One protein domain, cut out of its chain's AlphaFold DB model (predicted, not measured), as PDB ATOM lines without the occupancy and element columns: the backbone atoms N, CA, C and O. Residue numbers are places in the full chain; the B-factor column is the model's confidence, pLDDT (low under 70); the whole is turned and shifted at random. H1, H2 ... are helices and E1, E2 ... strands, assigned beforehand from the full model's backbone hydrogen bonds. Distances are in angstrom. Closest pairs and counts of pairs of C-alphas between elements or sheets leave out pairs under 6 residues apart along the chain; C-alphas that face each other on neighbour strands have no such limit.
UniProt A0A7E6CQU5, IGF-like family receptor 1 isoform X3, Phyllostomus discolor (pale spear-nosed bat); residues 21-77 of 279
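Overview. This is residues 21 to 77 of the 279 residues of the protein "IGF-like family receptor 1 isoform X3" of Phyllostomus discolor (pale spear-nosed bat) (UniProt A0A7E6CQU5). There is little regular structure here: a small two-stranded hairpin, E1 and E2, with short helix H2 packed on E1 and short helix H1 straight after E2, amid loops. The hairpin's turn at Asn 36 and the loop at Asp 53 mark opposite ends. The 57 printed residues hold E1, E2, H1 and H2 in that order, an antiparallel sheet and a mixed class, with only 17 residues in named elements. The whole is compact, radius of gyration of the C-alphas 10.9 A, spanning 31 by 22 by 15 A.

Along the chain. Find C-alpha 30 at (152.063, 187.268, 127.247); E1 runs from there to 33, 9.5 A. E2, residues 38 to 41, spans 10.0 A. H1 is residues 42 to 46, 5.9 A; H2, residues 58 to 61, spans 6.0 A and ends at (156.643, 186.664, 118.430).

Arrangement. In the hairpin, look for N 31 and O 40, 2.9 A apart. The closest C-alphas of E1 and H2, Tyr 31 and Asn 59, are 4.4 A apart. H1 and H2 are close but not clearly touching; their closest C-alphas, Cys 42 and Cys 60, are 5.5 A apart. In H1 the O i to N i+4 pair is within hydrogen-bond range; H2 is too short for one.

Size, cuts and confidence. The C-alphas farthest apart, Asn 36 and Asp 53, are 31.8 A apart. The printed part has no cut; the link from H1 to H2 is long, and residues 21 to 22 and 70 to 77 have pLDDT under 70.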
ATOM      1  N   GLU A  21     148.935 181.940 115.498       61.56
ATOM      2  CA  GLU A  21     148.390 181.086 116.551       61.56
ATOM      3  C   GLU A  21     148.581 181.821 117.873       61.56
ATOM      4  O   GLU A  21     149.691 181.843 118.419       61.56
ATOM      5  N   ALA A  22     147.517 182.470 118.344       68.81
ATOM      6  CA  ALA A  22     147.411 182.945 119.706       68.81
ATOM      7  C   ALA A  22     147.787 181.782 120.630       68.81
ATOM      8  O   ALA A  22     147.407 180.634 120.369       68.81
ATOM      9  N   SER A  23     148.581 182.073 121.664       81.88
ATOM     10  CA  SER A  23     149.009 181.046 122.612       81.88
ATOM     11  C   SER A  23     147.780 180.327 123.149       81.88
ATOM     12  O   SER A  23     146.773 180.963 123.461       81.88
ATOM     13  N   GLN A  24     147.847 179.003 123.272       84.62
ATOM     14  CA  GLN A  24     146.779 178.269 123.951       84.62
ATOM     15  C   GLN A  24     146.834 178.476 125.467       84.62
ATOM     16  O   GLN A  24     145.844 178.248 126.158       84.62
ATOM     17  N   HIS A  25     147.981 178.914 125.985       86.88
ATOM     18  CA  HIS A  25     148.270 178.967 127.413       86.88
ATOM     19  C   HIS A  25     148.171 180.373 127.992       86.88
ATOM     20  O   HIS A  25     147.788 180.517 129.150       86.88
ATOM     21  N   CYS A  26     148.496 181.396 127.204       86.69
ATOM     22  CA  CYS A  26     148.719 182.749 127.702       86.69
ATOM     23  C   CYS A  26     147.804 183.793 127.055       86.69
ATOM     24  O   CYS A  26     147.124 183.539 126.059       86.69
ATOM     25  N   GLY A  27     147.726 184.972 127.673       80.69
ATOM     26  CA  GLY A  27     147.019 186.124 127.118       80.69
ATOM     27  C   GLY A  27     147.748 186.770 125.930       80.69
ATOM     28  O   GLY A  27     148.882 186.439 125.613       80.69
ATOM     29  N   ARG A  28     147.106 187.758 125.287       77.94
ATOM     30  CA  ARG A  28     147.603 188.408 124.051       77.94
ATOM     31  C   ARG A  28     148.998 189.042 124.183       77.94
ATOM     32  O   ARG A  28     149.782 189.001 123.241       77.94
ATOM     33  N   LEU A  29     149.285 189.658 125.331       81.12
ATOM     34  CA  LEU A  29     150.538 190.377 125.618       81.12
ATOM     35  C   LEU A  29     151.498 189.550 126.488       81.12
ATOM     36  O   LEU A  29     152.355 190.091 127.194       81.12
ATOM     37  N   GLU A  30     151.325 188.234 126.454       86.31
ATOM     38  CA  GLU A  30     152.063 187.268 127.247       86.31
ATOM     39  C   GLU A  30     152.581 186.161 126.331       86.31
ATOM     40  O   GLU A  30     151.943 185.832 125.338       86.31
ATOM     41  N   TYR A  31     153.713 185.557 126.667       86.44
ATOM     42  CA  TYR A  31     154.239 184.394 125.954       86.44
ATOM     43  C   TYR A  31     154.299 183.189 126.883       86.44
ATOM     44  O   TYR A  31     154.544 183.337 128.080       86.44
ATOM     45  N   TRP A  32     154.116 181.998 126.325       89.38
ATOM     46  CA  TRP A  32     154.330 180.758 127.057       89.38
ATOM     47  C   TRP A  32     155.821 180.435 127.128       89.38
ATOM     48  O   TRP A  32     156.499 180.360 126.102       89.38
ATOM     49  N   ASN A  33     156.331 180.247 128.341       87.44
ATOM     50  CA  ASN A  33     157.675 179.757 128.576       87.44
ATOM     51  C   ASN A  33     157.624 178.246 128.880       87.44
ATOM     52  O   ASN A  33     157.144 177.857 129.950       87.44
ATOM     53  N   PRO A  34     158.112 177.384 127.967       85.38
ATOM     54  CA  PRO A  34     158.080 175.939 128.165       85.38
ATOM     55  C   PRO A  34     159.038 175.454 129.262       85.38
ATOM     56  O   PRO A  34     158.789 174.390 129.821       85.38
ATOM     57  N   ASP A  35     160.083 176.219 129.602       85.31
ATOM     58  CA  ASP A  35     161.111 175.797 130.564       85.31
ATOM     59  C   ASP A  35     160.576 175.765 131.998       85.31
ATOM     60  O   ASP A  35     160.933 174.898 132.793       85.31
ATOM     61  N   ASN A  36     159.712 176.722 132.336       84.88
ATOM     62  CA  ASN A  36     159.132 176.854 133.670       84.88
ATOM     63  C   ASN A  36     157.608 176.687 133.689       84.88
ATOM     64  O   ASN A  36     157.006 176.781 134.756       84.88
ATOM     65  N   LEU A  37     156.992 176.409 132.536       84.69
ATOM     66  CA  LEU A  37     155.549 176.211 132.394       84.69
ATOM     67  C   LEU A  37     154.735 177.426 132.881       84.69
ATOM     68  O   LEU A  37     153.677 177.286 133.507       84.69
ATOM     69  N   CYS A  38     155.238 178.626 132.589       87.38
ATOM     70  CA  CYS A  38     154.646 179.893 133.004       87.38
ATOM     71  C   CYS A  38     154.358 180.796 131.810       87.38
ATOM     72  O   CYS A  38     155.107 180.827 130.832       87.38
ATOM     73  N   CYS A  39     153.336 181.635 131.941       87.94
ATOM     74  CA  CYS A  39     153.227 182.812 131.094       87.94
ATOM     75  C   CYS A  39     154.223 183.883 131.557       87.94
ATOM     76  O   CYS A  39     154.380 184.121 132.754       87.94
ATOM     77  N   GLY A  40     154.888 184.546 130.614       84.94
ATOM     78  CA  GLY A  40     155.725 185.720 130.856       84.94
ATOM     79  C   GLY A  40     155.178 186.958 130.148       84.94
ATOM     80  O   GLY A  40     154.596 186.856 129.073       84.94
ATOM     81  N   SER A  41     155.380 188.144 130.725       85.00
ATOM     82  CA  SER A  41     154.984 189.414 130.099       85.00
ATOM     83  C   SER A  41     155.947 189.794 128.974       85.00
ATOM     84  O   SER A  41     157.167 189.791 129.173       85.00
ATOM     85  N   CYS A  42     155.410 190.194 127.814       85.12
ATOM     86  CA  CYS A  42     156.233 190.748 126.736       85.12
ATOM     87  C   CYS A  42     157.017 191.977 127.206       85.12
ATOM     88  O   CYS A  42     158.212 192.093 126.937       85.12
ATOM     89  N   LEU A  43     156.359 192.862 127.963       84.44
ATOM     90  CA  LEU A  43     156.953 194.101 128.456       84.44
ATOM     91  C   LEU A  43     158.108 193.829 129.422       84.44
ATOM     92  O   LEU A  43     159.145 194.478 129.335       84.44
ATOM     93  N   GLN A  44     157.947 192.860 130.323       84.81
ATOM     94  CA  GLN A  44     158.980 192.535 131.307       84.81
ATOM     95  C   GLN A  44     160.213 191.891 130.658       84.81
ATOM     96  O   GLN A  44     161.331 192.143 131.096       84.81
ATOM     97  N   ARG A  45     160.023 191.077 129.609       83.75
ATOM     98  CA  ARG A  45     161.128 190.404 128.911       83.75
ATOM     99  C   ARG A  45     161.870 191.318 127.939       83.75
ATOM    100  O   ARG A  45     163.090 191.242 127.856       83.75
ATOM    101  N   PHE A  46     161.140 192.133 127.180       83.69
ATOM    102  CA  PHE A  46     161.699 192.890 126.056       83.69
ATOM    103  C   PHE A  46     161.762 194.406 126.291       83.69
ATOM    104  O   PHE A  46     162.339 195.115 125.469       83.69
ATOM    105  N   GLY A  47     161.207 194.911 127.399       82.19
ATOM    106  CA  GLY A  47     161.060 196.347 127.649       82.19
ATOM    107  C   GLY A  47     159.963 196.982 126.785       82.19
ATOM    108  O   GLY A  47     159.385 196.313 125.932       82.19
ATOM    109  N   PRO A  48     159.616 198.263 126.995       81.81
ATOM    110  CA  PRO A  48     158.630 198.935 126.154       81.81
ATOM    111  C   PRO A  48     159.065 198.920 124.679       81.81
ATOM    112  O   PRO A  48     160.266 198.987 124.393       81.81
ATOM    113  N   PRO A  49     158.116 198.856 123.727       77.69
ATOM    114  CA  PRO A  49     158.431 199.035 122.318       77.69
ATOM    115  C   PRO A  49     159.243 200.328 122.109       77.69
ATOM    116  O   PRO A  49     158.954 201.342 122.743       77.69
ATOM    117  N   PRO A  50     160.261 200.323 121.228       76.00
ATOM    118  CA  PRO A  50     161.149 201.471 121.027       76.00
ATOM    119  C   PRO A  50     160.436 202.694 120.436       76.00
ATOM    120  O   PRO A  50     160.983 203.792 120.467       76.00
ATOM    121  N   CYS A  51     159.233 202.504 119.898       76.94
ATOM    122  CA  CYS A  51     158.409 203.533 119.291       76.94
ATOM    123  C   CYS A  51     156.998 203.466 119.915       76.94
ATOM    124  O   CYS A  51     156.468 202.364 120.078       76.94
ATOM    125  N   PRO A  52     156.393 204.608 120.295       72.56
ATOM    126  CA  PRO A  52     155.120 204.651 121.029       72.56
ATOM    127  C   PRO A  52     153.912 204.213 120.190       72.56
ATOM    128  O   PRO A  52     152.872 203.843 120.727       72.56
ATOM    129  N   ASP A  53     154.050 204.258 118.873       77.94
ATOM    130  CA  ASP A  53     153.081 203.826 117.878       77.94
ATOM    131  C   ASP A  53     153.220 202.344 117.521       77.94
ATOM    132  O   ASP A  53     152.676 201.938 116.507       77.94
ATOM    133  N   TYR A  54     153.919 201.530 118.317       75.44
ATOM    134  CA  TYR A  54     154.086 200.100 118.054       75.44
ATOM    135  C   TYR A  54     153.620 199.249 119.230       75.44
ATOM    136  O   TYR A  54     153.883 199.573 120.391       75.44
ATOM    137  N   GLU A  55     153.010 198.104 118.924       78.62
ATOM    138  CA  GLU A  55     152.688 197.072 119.907       78.62
ATOM    139  C   GLU A  55     153.531 195.802 119.729       78.62
ATOM    140  O   GLU A  55     154.181 195.571 118.702       78.62
ATOM    141  N   PHE A  56     153.563 194.973 120.774       79.06
ATOM    142  CA  PHE A  56     154.106 193.627 120.644       79.06
ATOM    143  C   PHE A  56     153.230 192.821 119.693       79.06
ATOM    144  O   PHE A  56     152.011 192.795 119.849       79.06
ATOM    145  N   SER A  57     153.865 192.097 118.770       79.69
ATOM    146  CA  SER A  57     153.191 191.006 118.072       79.69
ATOM    147  C   SER A  57     152.648 190.005 119.092       79.69
ATOM    148  O   SER A  57     153.228 189.847 120.173       79.69
ATOM    149  N   GLU A  58     151.582 189.289 118.738       80.00
ATOM    150  CA  GLU A  58     151.007 188.260 119.609       80.00
ATOM    151  C   GLU A  58     152.078 187.305 120.156       80.00
ATOM    152  O   GLU A  58     153.009 186.906 119.443       80.00
ATOM    153  N   ASN A  59     151.954 186.972 121.443       82.88
ATOM    154  CA  ASN A  59     152.908 186.157 122.198       82.88
ATOM    155  C   ASN A  59     154.365 186.647 122.120       82.88
ATOM    156  O   ASN A  59     155.304 185.856 122.189       82.88
ATOM    157  N   CYS A  60     154.576 187.946 121.902       84.88
ATOM    158  CA  CYS A  60     155.894 188.549 121.709       84.88
ATOM    159  C   CYS A  60     156.690 187.940 120.536       84.88
ATOM    160  O   CYS A  60     157.919 187.988 120.529       84.88
ATOM    161  N   GLY A  61     156.000 187.346 119.554       82.94
ATOM    162  CA  GLY A  61     156.643 186.664 118.430       82.94
ATOM    163  C   GLY A  61     157.142 185.253 118.755       82.94
ATOM    164  O   GLY A  61     157.872 184.681 117.950       82.94
ATOM    165  N   LEU A  62     156.743 184.678 119.892       85.06
ATOM    166  CA  LEU A  62     157.066 183.306 120.281       85.06
ATOM    167  C   LEU A  62     155.879 182.365 120.030       85.06
ATOM    168  O   LEU A  62     154.710 182.751 120.114       85.06
ATOM    169  N   ASN A  63     156.165 181.115 119.682       86.19
ATOM    170  CA  ASN A  63     155.172 180.043 119.711       86.19
ATOM    171  C   ASN A  63     155.141 179.368 121.101       86.19
ATOM    172  O   ASN A  63     155.975 179.648 121.961       86.19
ATOM    173  N   ASP A  64     154.204 178.440 121.309       86.88
ATOM    174  CA  ASP A  64     154.085 177.681 122.568       86.88
ATOM    175  C   ASP A  64     155.231 176.658 122.781       86.88
ATOM    176  O   ASP A  64     155.257 175.941 123.778       86.88
ATOM    177  N   PHE A  65     156.202 176.586 121.867       86.69
ATOM    178  CA  PHE A  65     157.446 175.823 122.022       86.69
ATOM    179  C   PHE A  65     158.642 176.715 122.386       86.69
ATOM    180  O   PHE A  65     159.734 176.203 122.611       86.69
ATOM    181  N   GLY A  66     158.449 178.035 122.470       82.62
ATOM    182  CA  GLY A  66     159.516 179.001 122.726       82.62
ATOM    183  C   GLY A  66     160.316 179.410 121.483       82.62
ATOM    184  O   GLY A  66     161.256 180.197 121.607       82.62
ATOM    185  N   ASP A  67     159.946 178.944 120.287       84.50
ATOM    186  CA  ASP A  67     160.605 179.348 119.046       84.50
ATOM    187  C   ASP A  67     160.077 180.691 118.543       84.50
ATOM    188  O   ASP A  67     158.900 181.030 118.695       84.50
ATOM    189  N   HIS A  68     160.943 181.428 117.847       83.19
ATOM    190  CA  HIS A  68     160.563 182.670 117.186       83.19
ATOM    191  C   HIS A  68     159.751 182.375 115.923       83.19
ATOM    192  O   HIS A  68     160.174 181.605 115.057       83.19
ATOM    193  N   LYS A  69     158.596 183.027 115.783       76.69
ATOM    194  CA  LYS A  69     157.803 182.978 114.555       76.69
ATOM    195  C   LYS A  69     158.508 183.812 113.467       76.69
ATOM    196  O   LYS A  69     158.815 184.977 113.705       76.69
ATOM    197  N   PRO A  70     158.755 183.260 112.262       58.72
ATOM    198  CA  PRO A  70     159.549 183.917 111.214       58.72
ATOM    199  C   PRO A  70     158.838 185.053 110.437       58.72
ATOM    200  O   PRO A  70     159.364 185.496 109.419       58.72
ATOM    201  N   ALA A  71     157.671 185.545 110.878       51.66
ATOM    202  CA  ALA A  71     156.892 186.597 110.200       51.66
ATOM    203  C   ALA A  71     156.785 187.877 111.064       51.66
ATOM    204  O   ALA A  71     156.809 187.777 112.290       51.66
ATOM    205  N   PRO A  72     156.757 189.080 110.455       48.03
ATOM    206  CA  PRO A  72     157.593 190.182 110.915       48.03
ATOM    207  C   PRO A  72     156.984 191.046 112.030       48.03
ATOM    208  O   PRO A  72     155.839 191.469 111.974       48.03
ATOM    209  N   THR A  73     157.850 191.311 113.011       59.53
ATOM    210  CA  THR A  73     158.052 192.527 113.822       59.53
ATOM    211  C   THR A  73     156.939 193.572 113.923       59.53
ATOM    212  O   THR A  73     156.618 194.215 112.932       59.53
ATOM    213  N   LYS A  74     156.560 193.847 115.185       59.44
ATOM    214  CA  LYS A  74     155.947 195.075 115.732       59.44
ATOM    215  C   LYS A  74     154.928 195.728 114.796       59.44
ATOM    216  O   LYS A  74     155.282 196.502 113.910       59.44
ATOM    217  N   GLU A  75     153.660 195.441 115.041       61.38
ATOM    218  CA  GLU A  75     152.573 196.082 114.313       61.38
ATOM    219  C   GLU A  75     152.473 197.552 114.744       61.38
ATOM    220  O   GLU A  75     152.524 197.836 115.950       61.38
ATOM    221  N   PRO A  76     152.359 198.501 113.792       66.50
ATOM    222  CA  PRO A  76     151.927 199.847 114.114       66.50
ATOM    223  C   PRO A  76     150.592 199.760 114.850       66.50
ATOM    224  O   PRO A  76     149.674 199.077 114.391       66.50
ATOM    225  N   CYS A  77     150.479 200.448 115.982       63.44
ATOM    226  CA  CYS A  77     149.258 200.582 116.750       63.44
ATOM    227  C   CYS A  77     148.117 200.912 115.782       63.44
ATOM    228  O   CYS A  77     148.227 201.906 115.052       63.44
TER     229      CYS A  77